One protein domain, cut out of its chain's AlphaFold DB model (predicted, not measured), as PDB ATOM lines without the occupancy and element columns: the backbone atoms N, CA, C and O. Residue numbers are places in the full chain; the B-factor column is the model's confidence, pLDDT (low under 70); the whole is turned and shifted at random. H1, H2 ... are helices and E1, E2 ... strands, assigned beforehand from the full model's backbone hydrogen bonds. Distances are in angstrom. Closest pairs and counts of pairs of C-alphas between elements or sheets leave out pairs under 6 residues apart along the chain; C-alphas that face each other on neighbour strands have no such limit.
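AT A GLANCE: This is residues 2 to 132 of the 136 residues of an uncharacterized protein of Acidobacteria bacterium (UniProt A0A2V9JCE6). A long, twisted sheet, built on the hairpin of E1 and E2, has one helix, H2, packed along one face, while its other face is bare. H1 crosses H2 on the side away from the sheet, and its residues 2 to 12 stick out free; the small strand E3 and the loop of residues 50 to 68 lie at opposite ends of the sheet. The printed part has 131 residues, with two named helices and five named strands, and its class is mixed, helices and strands; along the chain H1 comes first, E1 to E4 follow, then H2 and last E5, and in the branched sheet E1 is parallel to E5 and antiparallel to E2, while E2 is also antiparallel to E3 and to E4. The whole is loose, with a radius of gyration of the C-alphas of 18.0 A and spans of 52 by 38 by 27 A.

IN THESE COORDINATES: H1, residues 2 to 25, begins with C-alpha 2 at (-33.131, 16.191, 52.986) and is 34.5 A long. E1, residues 36 to 49, is 38.2 A long, and E2, residues 69 to 83, is 39.0 A long. E3 has residues 89 to 91 and E4 residues 97 to 101. H2, residues 105 to 118, is 19.8 A long, from C-alpha 105 at (-25.531, -8.891, 47.610). E5, residues 124 to 131, is 18.9 A long and ends with C-alpha 131 at (-22.713, -10.377, 36.139).

HOW THE PARTS SIT: E1, E2 and E3 form a meander, each strand the antiparallel neighbour of the one before. In the hairpin E1 and E2, N 42 and O 76 are 2.8 A apart, within hydrogen-bond range. On the other side of E1 is E5, parallel to it, with N 41 and O 128 at 2.8 A. E3 and E4 both lie on the side of E2 opposite to E1, E4 antiparallel with N 75 and O 99 at 2.8 A. E2 bends by 68 degrees at residue 80, and beyond the bend E3 pairs with it in a hairpin, N 90 and O 82 at 2.9 A. H2 is on the sheet at a height of 8.6 A, over E1 and E2, and runs along the strands, at 24 degrees to E2 on the local plane; its closest C-alphas to E2 are those of Ala 116 and Val 77, 6.1 A. H1 is not on the sheet. Residues 16 to 24 of H1 touch residues 110 to 114 of H2, the closest C-alphas being those of Ile 20 and Arg 111, 6.3 A; their lines are only just about perpendicular, at 72 degrees. Every O i to N i+4 pair in H1 and H2 is within hydrogen-bond range.

THE WHOLE: The farthest C-alphas, of Lys 34 and Gly 64, are 55.0 A apart. The printed part has no cut. The link from E1 to E2, 19 residues, is long. Residue 2 and residues 26 to 31 have pLDDT under 70; the mean of the printed part is 87.6.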
ATOM      1  N   GLU A   2     -33.772  17.477  52.588       62.12
ATOM      2  CA  GLU A   2     -33.131  16.191  52.986       62.12
ATOM      3  C   GLU A   2     -34.089  15.242  53.740       62.12
ATOM      4  O   GLU A   2     -34.361  14.146  53.267       62.12
ATOM      5  N   ARG A   3     -34.754  15.724  54.801       72.94
ATOM      6  CA  ARG A   3     -35.734  14.936  55.581       72.94
ATOM      7  C   ARG A   3     -36.928  14.397  54.777       72.94
ATOM      8  O   ARG A   3     -37.493  13.368  55.127       72.94
ATOM      9  N   THR A   4     -37.343  15.093  53.718       75.81
ATOM     10  CA  THR A   4     -38.464  14.656  52.869       75.81
ATOM     11  C   THR A   4     -38.018  13.555  51.909       75.81
ATOM     12  O   THR A   4     -38.740  12.582  51.730       75.81
ATOM     13  N   ALA A   5     -36.818  13.681  51.335       74.62
ATOM     14  CA  ALA A   5     -36.236  12.652  50.477       74.62
ATOM     15  C   ALA A   5     -35.943  11.362  51.259       74.62
ATOM     16  O   ALA A   5     -36.254  10.277  50.777       74.62
ATOM     17  N   GLU A   6     -35.431  11.479  52.489       80.12
ATOM     18  CA  GLU A   6     -35.210  10.340  53.389       80.12
ATOM     19  C   GLU A   6     -36.516   9.612  53.729       80.12
ATOM     20  O   GLU A   6     -36.577   8.389  53.636       80.12
ATOM     21  N   ALA A   7     -37.580  10.348  54.067       84.06
ATOM     22  CA  ALA A   7     -38.876   9.754  54.393       84.06
ATOM     23  C   ALA A   7     -39.512   9.030  53.193       84.06
ATOM     24  O   ALA A   7     -40.020   7.921  53.344       84.06
ATOM     25  N   ILE A   8     -39.450   9.628  51.996       86.44
ATOM     26  CA  ILE A   8     -39.932   8.991  50.761       86.44
ATOM     27  C   ILE A   8     -39.098   7.744  50.451       86.44
ATOM     28  O   ILE A   8     -39.659   6.695  50.150       86.44
ATOM     29  N   GLY A   9     -37.771   7.835  50.568       81.19
ATOM     30  CA  GLY A   9     -36.876   6.697  50.358       81.19
ATOM     31  C   GLY A   9     -37.168   5.542  51.319       81.19
ATOM     32  O   GLY A   9     -37.219   4.392  50.893       81.19
ATOM     33  N   ALA A  10     -37.430   5.846  52.592       84.81
ATOM     34  CA  ALA A  10     -37.787   4.849  53.597       84.81
ATOM     35  C   ALA A  10     -39.134   4.166  53.300       84.81
ATOM     36  O   ALA A  10     -39.229   2.944  53.403       84.81
ATOM     37  N   ASP A  11     -40.157   4.924  52.890       88.06
ATOM     38  CA  ASP A  11     -41.463   4.369  52.500       88.06
ATOM     39  C   ASP A  11     -41.356   3.479  51.249       88.06
ATOM     40  O   ASP A  11     -41.892   2.368  51.235       88.06
ATOM     41  N   VAL A  12     -40.600   3.904  50.229       85.06
ATOM     42  CA  VAL A  12     -40.328   3.086  49.033       85.06
ATOM     43  C   VAL A  12     -39.623   1.786  49.421       85.06
ATOM     44  O   VAL A  12     -40.120   0.707  49.093       85.06
ATOM     45  N   ALA A  13     -38.536   1.864  50.194       84.62
ATOM     46  CA  ALA A  13     -37.789   0.689  50.639       84.62
ATOM     47  C   ALA A  13     -38.661  -0.275  51.465       84.62
ATOM     48  O   ALA A  13     -38.587  -1.495  51.304       84.62
ATOM     49  N   GLN A  14     -39.542   0.251  52.324       87.62
ATOM     50  CA  GLN A  14     -40.453  -0.571  53.119       87.62
ATOM     51  C   GLN A  14     -41.449  -1.342  52.241       87.62
ATOM     52  O   GLN A  14     -41.709  -2.525  52.497       87.62
ATOM     53  N   ARG A  15     -42.000  -0.693  51.208       87.00
ATOM     54  CA  ARG A  15     -42.930  -1.318  50.254       87.00
ATOM     55  C   ARG A  15     -42.241  -2.387  49.417       87.00
ATOM     56  O   ARG A  15     -42.792  -3.477  49.261       87.00
ATOM     57  N   GLU A  16     -41.034  -2.110  48.939       86.38
ATOM     58  CA  GLU A  16     -40.223  -3.073  48.192       86.38
ATOM     59  C   GLU A  16     -39.906  -4.304  49.043       86.38
ATOM     60  O   GLU A  16     -40.181  -5.428  48.623       86.38
ATOM     61  N   GLN A  17     -39.459  -4.116  50.288       86.25
ATOM     62  CA  GLN A  17     -39.176  -5.237  51.182       86.25
ATOM     63  C   GLN A  17     -40.436  -6.051  51.508       86.25
ATOM     64  O   GLN A  17     -40.377  -7.271  51.665       86.25
ATOM     65  N   ALA A  18     -41.602  -5.406  51.616       87.62
ATOM     66  CA  ALA A  18     -42.867  -6.113  51.790       87.62
ATOM     67  C   ALA A  18     -43.223  -6.968  50.562       87.62
ATOM     68  O   ALA A  18     -43.654  -8.111  50.730       87.62
ATOM     69  N   ALA A  19     -43.001  -6.449  49.352       86.19
ATOM     70  CA  ALA A  19     -43.205  -7.190  48.112       86.19
ATOM     71  C   ALA A  19     -42.240  -8.383  48.001       86.19
ATOM     72  O   ALA A  19     -42.692  -9.495  47.729       86.19
ATOM     73  N   ILE A  20     -40.953  -8.184  48.309       86.38
ATOM     74  CA  ILE A  20     -39.926  -9.239  48.324       86.38
ATOM     75  C   ILE A  20     -40.299 -10.342  49.316       86.38
ATOM     76  O   ILE A  20     -40.386 -11.509  48.942       86.38
ATOM     77  N   ARG A  21     -40.613  -9.995  50.571       85.69
ATOM     78  CA  ARG A  21     -41.011 -10.987  51.588       85.69
ATOM     79  C   ARG A  21     -42.248 -11.779  51.175       85.69
ATOM     80  O   ARG A  21     -42.311 -12.984  51.402       85.69
ATOM     81  N   LYS A  22     -43.240 -11.110  50.581       84.38
ATOM     82  CA  LYS A  22     -44.444 -11.772  50.067       84.38
ATOM     83  C   LYS A  22     -44.097 -12.741  48.934       84.38
ATOM     84  O   LYS A  22     -44.632 -13.843  48.911       84.38
ATOM     85  N   ALA A  23     -43.205 -12.336  48.037       80.56
ATOM     86  CA  ALA A  23     -42.755 -13.118  46.895       80.56
ATOM     87  C   ALA A  23     -41.886 -14.324  47.274       80.56
ATOM     88  O   ALA A  23     -41.981 -15.346  46.617       80.56
ATOM     89  N   LEU A  24     -41.070 -14.230  48.324       79.19
ATOM     90  CA  LEU A  24     -40.253 -15.352  48.804       79.19
ATOM     91  C   LEU A  24     -41.055 -16.365  49.628       79.19
ATOM     92  O   LEU A  24     -40.702 -17.536  49.682       79.19
ATOM     93  N   ARG A  25     -42.122 -15.916  50.305       74.50
ATOM     94  CA  ARG A  25     -42.979 -16.784  51.129       74.50
ATOM     95  C   ARG A  25     -44.008 -17.564  50.306       74.50
ATOM     96  O   ARG A  25     -44.503 -18.589  50.768       74.50
ATOM     97  N   LEU A  26     -44.387 -17.042  49.145       60.53
ATOM     98  CA  LEU A  26     -45.319 -17.679  48.222       60.53
ATOM     99  C   LEU A  26     -44.514 -18.306  47.085       60.53
ATOM    100  O   LEU A  26     -43.643 -17.639  46.539       60.53
ATOM    101  N   ASP A  27     -44.857 -19.520  46.652       63.22
ATOM    102  CA  ASP A  27     -44.535 -19.908  45.278       63.22
ATOM    103  C   ASP A  27     -45.255 -18.903  44.384       63.22
ATOM    104  O   ASP A  27     -46.490 -18.867  44.330       63.22
ATOM    105  N   LEU A  28     -44.492 -17.988  43.786       65.81
ATOM    106  CA  LEU A  28     -45.075 -16.932  42.985       65.81
ATOM    107  C   LEU A  28     -45.960 -17.580  41.908       65.81
ATOM    108  O   LEU A  28     -45.519 -18.510  41.223       65.81
ATOM    109  N   PRO A  29     -47.219 -17.136  41.752       67.19
ATOM    110  CA  PRO A  29     -48.125 -17.760  40.805       67.19
ATOM    111  C   PRO A  29     -47.544 -17.606  39.404       67.19
ATOM    112  O   PRO A  29     -47.084 -16.521  39.035       67.19
ATOM    113  N   VAL A  30     -47.560 -18.689  38.625       67.19
ATOM    114  CA  VAL A  30     -47.124 -18.657  37.227       67.19
ATOM    115  C   VAL A  30     -47.922 -17.574  36.513       67.19
ATOM    116  O   VAL A  30     -49.141 -17.663  36.372       67.19
ATOM    117  N   THR A  31     -47.230 -16.523  36.083       67.94
ATOM    118  CA  THR A  31     -47.841 -15.422  35.348       67.94
ATOM    119  C   THR A  31     -48.399 -15.973  34.039       67.94
ATOM    120  O   THR A  31     -47.644 -16.507  33.229       67.94
ATOM    121  N   ALA A  32     -49.710 -15.864  33.814       75.38
ATOM    122  CA  ALA A  32     -50.327 -16.271  32.553       75.38
ATOM    123  C   ALA A  32     -49.882 -15.348  31.402       75.38
ATOM    124  O   ALA A  32     -49.693 -14.145  31.589       75.38
ATOM    125  N   GLY A  33     -49.718 -15.897  30.196       83.06
ATOM    126  CA  GLY A  33     -49.402 -15.119  28.997       83.06
ATOM    127  C   GLY A  33     -48.554 -15.880  27.980       83.06
ATOM    128  O   GLY A  33     -48.151 -17.017  28.210       83.06
ATOM    129  N   LYS A  34     -48.255 -15.232  26.848       88.69
ATOM    130  CA  LYS A  34     -47.406 -15.811  25.791       88.69
ATOM    131  C   LYS A  34     -45.993 -16.124  26.317       88.69
ATOM    132  O   LYS A  34     -45.506 -15.360  27.156       88.69
ATOM    133  N   PRO A  35     -45.323 -17.180  25.830       92.12
ATOM    134  CA  PRO A  35     -43.921 -17.427  26.153       92.12
ATOM    135  C   PRO A  35     -43.039 -16.224  25.801       92.12
ATOM    136  O   PRO A  35     -43.251 -15.575  24.775       92.12
ATOM    137  N   ILE A  36     -42.051 -15.937  26.647       93.62
ATOM    138  CA  ILE A  36     -41.017 -14.932  26.375       93.62
ATOM    139  C   ILE A  36     -39.806 -15.681  25.803       93.62
ATOM    140  O   ILE A  36     -39.319 -16.588  26.477       93.62
ATOM    141  N   PRO A  37     -39.298 -15.347  24.601       93.94
ATOM    142  CA  PRO A  37     -38.176 -16.078  24.015       93.94
ATOM    143  C   PRO A  37     -36.934 -16.053  24.908       93.94
ATOM    144  O   PRO A  37     -36.440 -17.104  25.313       93.94
ATOM    145  N   ILE A  38     -36.462 -14.853  25.258       96.56
ATOM    146  CA  ILE A  38     -35.270 -14.670  26.086       96.56
ATOM    147  C   ILE A  38     -35.502 -13.518  27.065       96.56
ATOM    148  O   ILE A  38     -35.880 -12.412  26.664       96.56
ATOM    149  N   LEU A  39     -35.261 -13.785  28.348       96.69
ATOM    150  CA  LEU A  39     -35.216 -12.786  29.409       96.69
ATOM    151  C   LEU A  39     -33.792 -12.692  29.952       96.69
ATOM    152  O   LEU A  39     -33.160 -13.704  30.252       96.69
ATOM    153  N   TYR A  40     -33.315 -11.465  30.089       96.31
ATOM    154  CA  TYR A  40     -31.998 -11.121  30.587       96.31
ATOM    155  C   TYR A  40     -32.101 -10.534  31.988       96.31
ATOM    156  O   TYR A  40     -32.945  -9.677  32.245       96.31
ATOM    157  N   VAL A  41     -31.204 -10.975  32.861       96.56
ATOM    158  CA  VAL A  41     -30.961 -10.419  34.188       96.56
ATOM    159  C   VAL A  41     -29.481 -10.065  34.259       96.56
ATOM    160  O   VAL A  41     -28.624 -10.943  34.223       96.56
ATOM    161  N   GLN A  42     -29.177  -8.777  34.311       95.31
ATOM    162  CA  GLN A  42     -27.826  -8.252  34.473       95.31
ATOM    163  C   GLN A  42     -27.656  -7.729  35.894       95.31
ATOM    164  O   GLN A  42     -28.564  -7.072  36.406       95.31
ATOM    165  N   MET A  43     -26.505  -7.992  36.503       94.12
ATOM    166  CA  MET A  43     -26.133  -7.463  37.811       94.12
ATOM    167  C   MET A  43     -24.692  -6.962  37.815       94.12
ATOM    168  O   MET A  43     -23.825  -7.547  37.175       94.12
ATOM    169  N   ASP A  44     -24.446  -5.878  38.535       93.62
ATOM    170  CA  ASP A  44     -23.123  -5.282  38.698       93.62
ATOM    171  C   ASP A  44     -22.992  -4.672  40.101       93.62
ATOM    172  O   ASP A  44     -23.995  -4.406  40.774       93.62
ATOM    173  N   ALA A  45     -21.765  -4.458  40.560       91.31
ATOM    174  CA  ALA A  45     -21.466  -3.796  41.817       91.31
ATOM    175  C   ALA A  45     -20.334  -2.791  41.630       91.31
ATOM    176  O   ALA A  45     -19.264  -3.123  41.131       91.31
ATOM    177  N   THR A  46     -20.540  -1.557  42.083       90.31
ATOM    178  CA  THR A  46     -19.527  -0.509  41.944       90.31
ATOM    179  C   THR A  46     -19.447   0.379  43.177       90.31
ATOM    180  O   THR A  46     -20.423   0.581  43.899       90.31
ATOM    181  N   GLY A  47     -18.257   0.909  43.454       90.31
ATOM    182  CA  GLY A  47     -18.043   1.840  44.556       90.31
ATOM    183  C   GLY A  47     -18.493   3.247  44.174       90.31
ATOM    184  O   GLY A  47     -17.933   3.840  43.257       90.31
ATOM    185  N   VAL A  48     -19.450   3.812  44.906       91.25
ATOM    186  CA  VAL A  48     -19.877   5.209  44.760       91.25
ATOM    187  C   VAL A  48     -19.290   6.074  45.875       91.25
ATOM    188  O   VAL A  48     -19.277   5.646  47.036       91.25
ATOM    189  N   PRO A  49     -18.782   7.282  45.568       90.50
ATOM    190  CA  PRO A  49     -18.313   8.207  46.590       90.50
ATOM    191  C   PRO A  49     -19.486   8.652  47.459       90.50
ATOM    192  O   PRO A  49     -20.568   8.958  46.960       90.50
ATOM    193  N   VAL A  50     -19.257   8.704  48.765       90.12
ATOM    194  CA  VAL A  50     -20.261   9.129  49.742       90.12
ATOM    195  C   VAL A  50     -19.663  10.126  50.726       90.12
ATOM    196  O   VAL A  50     -18.445  10.296  50.823       90.12
ATOM    197  N   VAL A  51     -20.521  10.800  51.483       90.19
ATOM    198  CA  VAL A  51     -20.081  11.699  52.552       90.19
ATOM    199  C   VAL A  51     -19.442  10.913  53.701       90.19
ATOM    200  O   VAL A  51     -19.847   9.793  54.001       90.19
ATOM    201  N   LYS A  52     -18.489  11.527  54.417       86.75
ATOM    202  CA  LYS A  52     -17.764  10.870  55.527       86.75
ATOM    203  C   LYS A  52     -18.688  10.251  56.583       86.75
ATOM    204  O   LYS A  52     -18.376   9.187  57.103       86.75
ATOM    205  N   LYS A  53     -19.837  10.884  56.879       89.44
ATOM    206  CA  LYS A  53     -20.830  10.348  57.835       89.44
ATOM    207  C   LYS A  53     -21.340   8.956  57.444       89.44
ATOM    208  O   LYS A  53     -21.663   8.163  58.316       89.44
ATOM    209  N   GLU A  54     -21.371   8.642  56.151       85.38
ATOM    210  CA  GLU A  54     -21.827   7.353  55.637       85.38
ATOM    211  C   GLU A  54     -20.736   6.275  55.622       85.38
ATOM    212  O   GLU A  54     -21.037   5.126  55.313       85.38
ATOM    213  N   THR A  55     -19.479   6.582  55.946       86.00
ATOM    214  CA  THR A  55     -18.390   5.586  55.987       86.00
ATOM    215  C   THR A  55     -17.827   5.349  57.384       86.00
ATOM    216  O   THR A  55     -16.937   4.516  57.551       86.00
ATOM    217  N   VAL A  56     -18.369   6.022  58.404       84.56
ATOM    218  CA  VAL A  56     -17.984   5.821  59.808       84.56
ATOM    219  C   VAL A  56     -18.150   4.348  60.194       84.56
ATOM    220  O   VAL A  56     -19.207   3.759  59.985       84.56
ATOM    221  N   GLY A  57     -17.088   3.754  60.746       82.00
ATOM    222  CA  GLY A  57     -17.077   2.353  61.178       82.00
ATOM    223  C   GLY A  57     -16.970   1.324  60.046       82.00
ATOM    224  O   GLY A  57     -17.070   0.132  60.319       82.00
ATOM    225  N   ARG A  58     -16.760   1.750  58.790       81.38
ATOM    226  CA  ARG A  58     -16.539   0.847  57.652       81.38
ATOM    227  C   ARG A  58     -15.062   0.762  57.291       81.38
ATOM    228  O   ARG A  58     -14.387   1.784  57.152       81.38
ATOM    229  N   GLN A  59     -14.590  -0.462  57.093       78.69
ATOM    230  CA  GLN A  59     -13.237  -0.736  56.630       78.69
ATOM    231  C   GLN A  59     -13.094  -0.316  55.163       78.69
ATOM    232  O   GLN A  59     -13.953  -0.622  54.332       78.69
ATOM    233  N   GLY A  60     -12.037   0.432  54.847       78.19
ATOM    234  CA  GLY A  60     -11.685   0.740  53.467       78.19
ATOM    235  C   GLY A  60     -11.144  -0.485  52.729       78.19
ATOM    236  O   GLY A  60     -10.828  -1.507  53.332       78.19
ATOM    237  N   LYS A  61     -10.986  -0.363  51.405       74.62
ATOM    238  CA  LYS A  61     -10.359  -1.413  50.575       74.62
ATOM    239  C   LYS A  61      -8.915  -1.718  50.997       74.62
ATOM    240  O   LYS A  61      -8.418  -2.805  50.741       74.62
ATOM    241  N   THR A  62      -8.245  -0.753  51.621       76.38
ATOM    242  CA  THR A  62      -6.917  -0.918  52.214       76.38
ATOM    243  C   THR A  62      -7.066  -1.053  53.722       76.38
ATOM    244  O   THR A  62      -7.715  -0.220  54.358       76.38
ATOM    245  N   GLU A  63      -6.461  -2.090  54.295       76.81
ATOM    246  CA  GLU A  63      -6.458  -2.309  55.739       76.81
ATOM    247  C   GLU A  63      -5.913  -1.078  56.486       76.81
ATOM    248  O   GLU A  63      -4.956  -0.434  56.057       76.81
ATOM    249  N   GLY A  64      -6.579  -0.701  57.579       76.75
ATOM    250  CA  GLY A  64      -6.233   0.483  58.369       76.75
ATOM    251  C   GLY A  64      -6.627   1.835  57.757       76.75
ATOM    252  O   GLY A  64      -6.512   2.849  58.442       76.75
ATOM    253  N   GLN A  65      -7.126   1.881  56.515       76.50
ATOM    254  CA  GLN A  65      -7.635   3.111  55.899       76.50
ATOM    255  C   GLN A  65      -9.164   3.213  56.029       76.50
ATOM    256  O   GLN A  65      -9.871   2.204  55.915       76.50
ATOM    257  N   PRO A  66      -9.711   4.423  56.243       74.75
ATOM    258  CA  PRO A  66     -11.154   4.625  56.277       74.75
ATOM    259  C   PRO A  66     -11.777   4.371  54.896       74.75
ATOM    260  O   PRO A  66     -11.180   4.654  53.856       74.75
ATOM    261  N   ALA A  67     -13.013   3.872  54.869       84.69
ATOM    262  CA  ALA A  67     -13.756   3.774  53.620       84.69
ATOM    263  C   ALA A  67     -14.089   5.168  53.053       84.69
ATOM    264  O   ALA A  67     -14.501   6.082  53.771       84.69
ATOM    265  N   HIS A  68     -13.948   5.310  51.733       84.81
ATOM    266  CA  HIS A  68     -14.311   6.520  50.978       84.81
ATOM    267  C   HIS A  68     -15.533   6.326  50.074       84.81
ATOM    268  O   HIS A  68     -16.086   7.290  49.549       84.81
ATOM    269  N   THR A  69     -15.946   5.076  49.877       88.38
ATOM    270  CA  THR A  69     -17.049   4.700  48.995       88.38
ATOM    271  C   THR A  69     -17.999   3.756  49.719       88.38
ATOM    272  O   THR A  69     -17.624   3.112  50.703       88.38
ATOM    273  N   ARG A  70     -19.236   3.673  49.230       89.56
ATOM    274  CA  ARG A  70     -20.129   2.541  49.492       89.56
ATOM    275  C   ARG A  70     -20.292   1.746  48.211       89.56
ATOM    276  O   ARG A  70     -20.247   2.316  47.129       89.56
ATOM    277  N   GLU A  71     -20.501   0.449  48.335       89.81
ATOM    278  CA  GLU A  71     -20.800  -0.385  47.181       89.81
ATOM    279  C   GLU A  71     -22.289  -0.313  46.847       89.81
ATOM    280  O   GLU A  71     -23.127  -0.715  47.653       89.81
ATOM    281  N   VAL A  72     -22.617   0.214  45.670       92.94
ATOM    282  CA  VAL A  72     -23.961   0.129  45.106       92.94
ATOM    283  C   VAL A  72     -24.054  -1.128  44.251       92.94
ATOM    284  O   VAL A  72     -23.150  -1.431  43.473       92.94
ATOM    285  N   LYS A  73     -25.159  -1.853  44.390       94.06
ATOM    286  CA  LYS A  73     -25.549  -2.937  43.495       94.06
ATOM    287  C   LYS A  73     -26.469  -2.375  42.428       94.06
ATOM    288  O   LYS A  73     -27.365  -1.589  42.738       94.06
ATOM    289  N   LEU A  74     -26.237  -2.756  41.181       94.88
ATOM    290  CA  LEU A  74     -27.007  -2.344  40.017       94.88
ATOM    291  C   LEU A  74     -27.573  -3.580  39.332       94.88
ATOM    292  O   LEU A  74     -26.943  -4.632  39.288       94.88
ATOM    293  N   GLY A  75     -28.781  -3.449  38.806       95.25
ATOM    294  CA  GLY A  75     -29.541  -4.539  38.225       95.25
ATOM    295  C   GLY A  75     -30.320  -4.052  37.020       95.25
ATOM    296  O   GLY A  75     -30.868  -2.949  37.024       95.25
ATOM    297  N   CYS A  76     -30.371  -4.872  35.978       95.56
ATOM    298  CA  CYS A  76     -31.104  -4.574  34.758       95.56
ATOM    299  C   CYS A  76     -31.821  -5.834  34.271       95.56
ATOM    300  O   CYS A  76     -31.191  -6.863  34.029       95.56
ATOM    301  N   VAL A  77     -33.143  -5.755  34.131       96.50
ATOM    302  CA  VAL A  77     -33.983  -6.849  33.634       96.50
ATOM    303  C   VAL A  77     -34.629  -6.410  32.336       96.50
ATOM    304  O   VAL A  77     -35.217  -5.335  32.278       96.50
ATOM    305  N   PHE A  78     -34.531  -7.225  31.290       95.94
ATOM    306  CA  PHE A  78     -35.161  -6.927  30.006       95.94
ATOM    307  C   PHE A  78     -35.421  -8.187  29.190       95.94
ATOM    308  O   PHE A  78     -34.882  -9.256  29.462       95.94
ATOM    309  N   THR A  79     -36.232  -8.054  28.148       95.75
ATOM    310  CA  THR A  79     -36.496  -9.128  27.190       95.75
ATOM    311  C   THR A  79     -35.901  -8.805  25.827       95.75
ATOM    312  O   THR A  79     -35.712  -7.641  25.460       95.75
ATOM    313  N   GLN A  80     -35.617  -9.855  25.068       93.94
ATOM    314  CA  GLN A  80     -35.231  -9.776  23.668       93.94
ATOM    315  C   GLN A  80     -36.253 -10.539  22.837       93.94
ATOM    316  O   GLN A  80     -36.562 -11.699  23.113       93.94
ATOM    317  N   THR A  81     -36.753  -9.883  21.796       89.44
ATOM    318  CA  THR A  81     -37.762 -10.449  20.893       89.44
ATOM    319  C   THR A  81     -37.317 -10.456  19.434       89.44
ATOM    320  O   THR A  81     -37.964 -11.103  18.615       89.44
ATOM    321  N   ALA A  82     -36.219  -9.771  19.103       92.31
ATOM    322  CA  ALA A  82     -35.724  -9.634  17.742       92.31
ATOM    323  C   ALA A  82     -34.189  -9.615  17.679       92.31
ATOM    324  O   ALA A  82     -33.499  -9.423  18.685       92.31
ATOM    325  N   TRP A  83     -33.681  -9.782  16.461       95.12
ATOM    326  CA  TRP A  83     -32.279  -9.625  16.087       95.12
ATOM    327  C   TRP A  83     -32.186  -8.616  14.948       95.12
ATOM    328  O   TRP A  83     -33.113  -8.499  14.140       95.12
ATOM    329  N   ASP A  84     -31.081  -7.881  14.877       94.38
ATOM    330  CA  ASP A  84     -30.815  -7.007  13.740       94.38
ATOM    331  C   ASP A  84     -30.349  -7.803  12.506       94.38
ATOM    332  O   ASP A  84     -30.139  -9.018  12.546       94.38
ATOM    333  N   LYS A  85     -30.149  -7.108  11.379       96.56
ATOM    334  CA  LYS A  85     -29.691  -7.725  10.119       96.56
ATOM    335  C   LYS A  85     -28.298  -8.367  10.209       96.56
ATOM    336  O   LYS A  85     -27.917  -9.099   9.303       96.56
ATOM    337  N   ARG A  86     -27.526  -8.060  11.253       95.62
ATOM    338  CA  ARG A  86     -26.175  -8.573  11.512       95.62
ATOM    339  C   ARG A  86     -26.182  -9.679  12.576       95.62
ATOM    340  O   ARG A  86     -25.117 -10.193  12.903       95.62
ATOM    341  N   GLY A  87     -27.354 -10.052  13.095       93.50
ATOM    342  CA  GLY A  87     -27.519 -11.077  14.121       93.50
ATOM    343  C   GLY A  87     -27.302 -10.583  15.552       93.50
ATOM    344  O   GLY A  87     -27.219 -11.412  16.456       93.50
ATOM    345  N   TYR A  88     -27.225  -9.271  15.799       91.31
ATOM    346  CA  TYR A  88     -27.117  -8.751  17.161       91.31
ATOM    347  C   TYR A  88     -28.474  -8.746  17.870       91.31
ATOM    348  O   TYR A  88     -29.491  -8.405  17.258       91.31
ATOM    349  N   PRO A  89     -28.500  -9.094  19.167       90.56
ATOM    350  CA  PRO A  89     -29.722  -9.088  19.956       90.56
ATOM    351  C   PRO A  89     -30.297  -7.673  20.100       90.56
ATOM    352  O   PRO A  89     -29.593  -6.752  20.515       90.56
ATOM    353  N   ILE A  90     -31.591  -7.502  19.814       92.31
ATOM    354  CA  ILE A  90     -32.308  -6.239  20.030       92.31
ATOM    355  C   ILE A  90     -33.176  -6.354  21.281       92.31
ATOM    356  O   ILE A  90     -34.081  -7.189  21.370       92.31
ATOM    357  N   ARG A  91     -32.932  -5.461  22.243       92.00
ATOM    358  CA  ARG A  91     -33.760  -5.320  23.443       92.00
ATOM    359  C   ARG A  91     -35.157  -4.810  23.077       92.00
ATOM    360  O   ARG A  91     -35.283  -3.813  22.369       92.00
ATOM    361  N   ALA A  92     -36.200  -5.436  23.621       91.62
ATOM    362  CA  ALA A  92     -37.552  -4.891  23.542       91.62
ATOM    363  C   ALA A  92     -37.641  -3.621  24.408       91.62
ATOM    364  O   ALA A  92     -37.417  -3.677  25.621       91.62
ATOM    365  N   ALA A  93     -37.914  -2.475  23.781       85.62
ATOM    366  CA  ALA A  93     -37.735  -1.152  24.384       85.62
ATOM    367  C   ALA A  93     -38.552  -0.936  25.675       85.62
ATOM    368  O   ALA A  93     -38.052  -0.353  26.633       85.62
ATOM    369  N   ASP A  94     -39.771  -1.467  25.729       87.06
ATOM    370  CA  ASP A  94     -40.715  -1.364  26.850       87.06
ATOM    371  C   ASP A  94     -40.485  -2.410  27.961       87.06
ATOM    372  O   ASP A  94     -41.120  -2.383  29.021       87.06
ATOM    373  N   SER A  95     -39.544  -3.331  27.754       89.56
ATOM    374  CA  SER A  95     -39.313  -4.449  28.671       89.56
ATOM    375  C   SER A  95     -38.276  -4.181  29.765       89.56
ATOM    376  O   SER A  95     -38.095  -5.029  30.635       89.56
ATOM    377  N   THR A  96     -37.600  -3.028  29.731       92.81
ATOM    378  CA  THR A  96     -36.440  -2.755  30.593       92.81
ATOM    379  C   THR A  96     -36.847  -2.231  31.968       92.81
ATOM    380  O   THR A  96     -37.563  -1.233  32.058       92.81
ATOM    381  N   THR A  97     -36.319  -2.838  33.029       93.62
ATOM    382  CA  THR A  97     -36.234  -2.239  34.369       93.62
ATOM    383  C   THR A  97     -34.778  -2.067  34.758       93.62
ATOM    384  O   THR A  97     -33.987  -2.993  34.594       93.62
ATOM    385  N   TYR A  98     -34.456  -0.910  35.333       92.88
ATOM    386  CA  TYR A  98     -33.213  -0.675  36.059       92.88
ATOM    387  C   TYR A  98     -33.521  -0.556  37.548       92.88
ATOM    388  O   TYR A  98     -34.451   0.152  37.930       92.88
ATOM    389  N   THR A  99     -32.737  -1.229  38.379       92.38
ATOM    390  CA  THR A  99     -32.821  -1.137  39.836       92.38
ATOM    391  C   THR A  99     -31.426  -0.979  40.417       92.38
ATOM    392  O   THR A  99     -30.456  -1.500  39.868       92.38
ATOM    393  N   GLY A 100     -31.309  -0.263  41.529       92.69
ATOM    394  CA  GLY A 100     -30.037  -0.104  42.213       92.69
ATOM    395  C   GLY A 100     -30.223   0.241  43.678       92.69
ATOM    396  O   GLY A 100     -31.143   0.975  44.029       92.69
ATOM    397  N   ALA A 101     -29.361  -0.308  44.527       92.31
ATOM    398  CA  ALA A 101     -29.433  -0.105  45.966       92.31
ATOM    399  C   ALA A 101     -28.059  -0.264  46.618       92.31
ATOM    400  O   ALA A 101     -27.210  -1.024  46.156       92.31
ATOM    401  N   ILE A 102     -27.841   0.466  47.712       90.81
ATOM    402  CA  ILE A 102     -26.647   0.314  48.544       90.81
ATOM    403  C   ILE A 102     -26.974  -0.661  49.681       90.81
ATOM    404  O   ILE A 102     -27.224  -0.250  50.818       90.81
ATOM    405  N   GLU A 103     -26.995  -1.945  49.342       90.56
ATOM    406  CA  GLU A 103     -27.389  -3.061  50.208       90.56
ATOM    407  C   GLU A 103     -26.466  -4.272  50.004       90.56
ATOM    408  O   GLU A 103     -25.524  -4.229  49.207       90.56
ATOM    409  N   THR A 104     -26.686  -5.340  50.772       90.00
ATOM    410  CA  THR A 104     -25.897  -6.567  50.627       90.00
ATOM    411  C   THR A 104     -26.197  -7.249  49.289       90.00
ATOM    412  O   THR A 104     -27.248  -7.041  48.682       90.00
ATOM    413  N   ALA A 105     -25.282  -8.098  48.815       89.25
ATOM    414  CA  ALA A 105     -25.531  -8.891  47.610       89.25
ATOM    415  C   ALA A 105     -26.730  -9.847  47.776       89.25
ATOM    416  O   ALA A 105     -27.451 -10.092  46.812       89.25
ATOM    417  N   GLU A 106     -26.958 -10.353  48.992       89.94
ATOM    418  CA  GLU A 106     -28.083 -11.236  49.312       89.94
ATOM    419  C   GLU A 106     -29.426 -10.507  49.181       89.94
ATOM    420  O   GLU A 106     -30.301 -10.965  48.442       89.94
ATOM    421  N   ASP A 107     -29.565  -9.342  49.823       91.50
ATOM    422  CA  ASP A 107     -30.782  -8.523  49.743       91.50
ATOM    423  C   ASP A 107     -31.067  -8.106  48.292       91.50
ATOM    424  O   ASP A 107     -32.187  -8.253  47.788       91.50
ATOM    425  N   PHE A 108     -30.021  -7.674  47.582       92.75
ATOM    426  CA  PHE A 108     -30.142  -7.262  46.188       92.75
ATOM    427  C   PHE A 108     -30.540  -8.416  45.263       92.75
ATOM    428  O   PHE A 108     -31.321  -8.230  44.327       92.75
ATOM    429  N   GLY A 109     -30.050  -9.630  45.530       92.19
ATOM    430  CA  GLY A 109     -30.432 -10.829  44.788       92.19
ATOM    431  C   GLY A 109     -31.933 -11.111  44.876       92.19
ATOM    432  O   GLY A 109     -32.569 -11.402  43.860       92.19
ATOM    433  N   GLN A 110     -32.529 -10.952  46.061       92.25
ATOM    434  CA  GLN A 110     -33.969 -11.144  46.270       92.25
ATOM    435  C   GLN A 110     -34.803 -10.091  45.529       92.25
ATOM    436  O   GLN A 110     -35.807 -10.417  44.886       92.25
ATOM    437  N   ARG A 111     -34.362  -8.830  45.567       92.06
ATOM    438  CA  ARG A 111     -34.961  -7.726  44.806       92.06
ATOM    439  C   ARG A 111     -34.933  -8.000  43.303       92.06
ATOM    440  O   ARG A 111     -35.956  -7.878  42.629       92.06
ATOM    441  N   LEU A 112     -33.777  -8.397  42.777       93.38
ATOM    442  CA  LEU A 112     -33.599  -8.656  41.352       93.38
ATOM    443  C   LEU A 112     -34.397  -9.884  40.889       93.38
ATOM    444  O   LEU A 112     -34.955  -9.878  39.792       93.38
ATOM    445  N   PHE A 113     -34.509 -10.907  41.740       91.56
ATOM    446  CA  PHE A 113     -35.373 -12.059  41.499       91.56
ATOM    447  C   PHE A 113     -36.847 -11.655  41.374       91.56
ATOM    448  O   PHE A 113     -37.512 -12.064  40.420       91.56
ATOM    449  N   LEU A 114     -37.350 -10.821  42.291       91.94
ATOM    450  CA  LEU A 114     -38.717 -10.305  42.216       91.94
ATOM    451  C   LEU A 114     -38.947  -9.507  40.927       91.94
ATOM    452  O   LEU A 114     -39.971  -9.686  40.269       91.94
ATOM    453  N   GLU A 115     -37.999  -8.658  40.533       93.06
ATOM    454  CA  GLU A 115     -38.121  -7.882  39.298       93.06
ATOM    455  C   GLU A 115     -38.136  -8.789  38.059       93.06
ATOM    456  O   GLU A 115     -39.008  -8.667  37.194       93.06
ATOM    457  N   ALA A 116     -37.231  -9.771  38.000       93.38
ATOM    458  CA  ALA A 116     -37.222 -10.782  36.948       93.38
ATOM    459  C   ALA A 116     -38.555 -11.540  36.891       93.38
ATOM    460  O   ALA A 116     -39.101 -11.767  35.806       93.38
ATOM    461  N   TRP A 117     -39.114 -11.897  38.047       90.94
ATOM    462  CA  TRP A 117     -40.410 -12.553  38.124       90.94
ATOM    463  C   TRP A 117     -41.538 -11.680  37.576       90.94
ATOM    464  O   TRP A 117     -42.297 -12.133  36.715       90.94
ATOM    465  N   THR A 118     -41.620 -10.425  38.019       89.25
ATOM    466  CA  THR A 118     -42.597  -9.434  37.541       89.25
ATOM    467  C   THR A 118     -42.536  -9.277  36.022       89.25
ATOM    468  O   THR A 118     -43.569  -9.220  35.354       89.25
ATOM    469  N   ARG A 119     -41.329  -9.308  35.449       90.06
ATOM    470  CA  ARG A 119     -41.093  -9.253  33.998       90.06
ATOM    471  C   ARG A 119     -41.351 -10.570  33.260       90.06
ATOM    472  O   ARG A 119     -41.238 -10.622  32.037       90.06
ATOM    473  N   GLY A 120     -41.780 -11.615  33.963       91.00
ATOM    474  CA  GLY A 120     -42.227 -12.870  33.370       91.00
ATOM    475  C   GLY A 120     -41.148 -13.942  33.269       91.00
ATOM    476  O   GLY A 120     -41.248 -14.792  32.389       91.00
ATOM    477  N   CYS A 121     -40.150 -13.953  34.159       91.31
ATOM    478  CA  CYS A 121     -39.123 -15.003  34.226       91.31
ATOM    479  C   CYS A 121     -39.719 -16.426  34.229       91.31
ATOM    480  O   CYS A 121     -39.187 -17.328  33.579       91.31
ATOM    481  N   SER A 122     -40.883 -16.620  34.858       90.50
ATOM    482  CA  SER A 122     -41.633 -17.886  34.841       90.50
ATOM    483  C   SER A 122     -42.083 -18.337  33.443       90.50
ATOM    484  O   SER A 122     -42.160 -19.535  33.197       90.50
ATOM    485  N   ARG A 123     -42.308 -17.403  32.509       92.00
ATOM    486  CA  ARG A 123     -42.680 -17.655  31.104       92.00
ATOM    487  C   ARG A 123     -41.501 -17.608  30.129       92.00
ATOM    488  O   ARG A 123     -41.704 -17.794  28.927       92.00
ATOM    489  N   ALA A 124     -40.301 -17.279  30.603       94.12
ATOM    490  CA  ALA A 124     -39.123 -17.180  29.755       94.12
ATOM    491  C   ALA A 124     -38.632 -18.575  29.353       94.12
ATOM    492  O   ALA A 124     -38.349 -19.400  30.221       94.12
ATOM    493  N   LEU A 125     -38.513 -18.818  28.046       94.94
ATOM    494  CA  LEU A 125     -37.960 -20.059  27.499       94.94
ATOM    495  C   LEU A 125     -36.456 -20.147  27.762       94.94
ATOM    496  O   LEU A 125     -35.926 -21.218  28.033       94.94
ATOM    497  N   THR A 126     -35.767 -19.007  27.694       95.38
ATOM    498  CA  THR A 126     -34.357 -18.872  28.057       95.38
ATOM    499  C   THR A 126     -34.191 -17.725  29.043       95.38
ATOM    500  O   THR A 126     -34.688 -16.619  28.827       95.38
ATOM    501  N   ARG A 127     -33.472 -17.993  30.134       95.38
ATOM    502  CA  ARG A 127     -33.098 -17.009  31.152       95.38
ATOM    503  C   ARG A 127     -31.591 -16.832  31.079       95.38
ATOM    504  O   ARG A 127     -30.855 -17.789  31.303       95.38
ATOM    505  N   VAL A 128     -31.140 -15.631  30.750       95.38
ATOM    506  CA  VAL A 128     -29.718 -15.296  30.689       95.38
ATOM    507  C   VAL A 128     -29.384 -14.434  31.891       95.38
ATOM    508  O   VAL A 128     -29.920 -13.337  32.033       95.38
ATOM    509  N   VAL A 129     -28.490 -14.927  32.741       94.00
ATOM    510  CA  VAL A 129     -27.975 -14.180  33.889       94.00
ATOM    511  C   VAL A 129     -26.546 -13.758  33.575       94.00
ATOM    512  O   VAL A 129     -25.724 -14.591  33.205       94.00
ATOM    513  N   MET A 130     -26.264 -12.465  33.687       93.62
ATOM    514  CA  MET A 130     -24.943 -11.884  33.469       93.62
ATOM    515  C   MET A 130     -24.544 -11.075  34.693       93.62
ATOM    516  O   MET A 130     -25.330 -10.264  35.178       93.62
ATOM    517  N   GLY A 131     -23.311 -11.249  35.144       89.25
ATOM    518  CA  GLY A 131     -22.713 -10.377  36.139       89.25
ATOM    519  C   GLY A 131     -21.236 -10.171  35.871       89.25
ATOM    520  O   GLY A 131     -20.611 -11.006  35.212       89.25
ATOM    521  N   ASP A 132     -20.699  -9.060  36.365       81.12
ATOM    522  CA  ASP A 132     -19.255  -8.914  36.494       81.12
ATOM    523  C   ASP A 132     -18.780  -9.826  37.635       81.12
ATOM    524  O   ASP A 132     -19.198  -9.694  38.786       81.12
TER     525      ASP A 132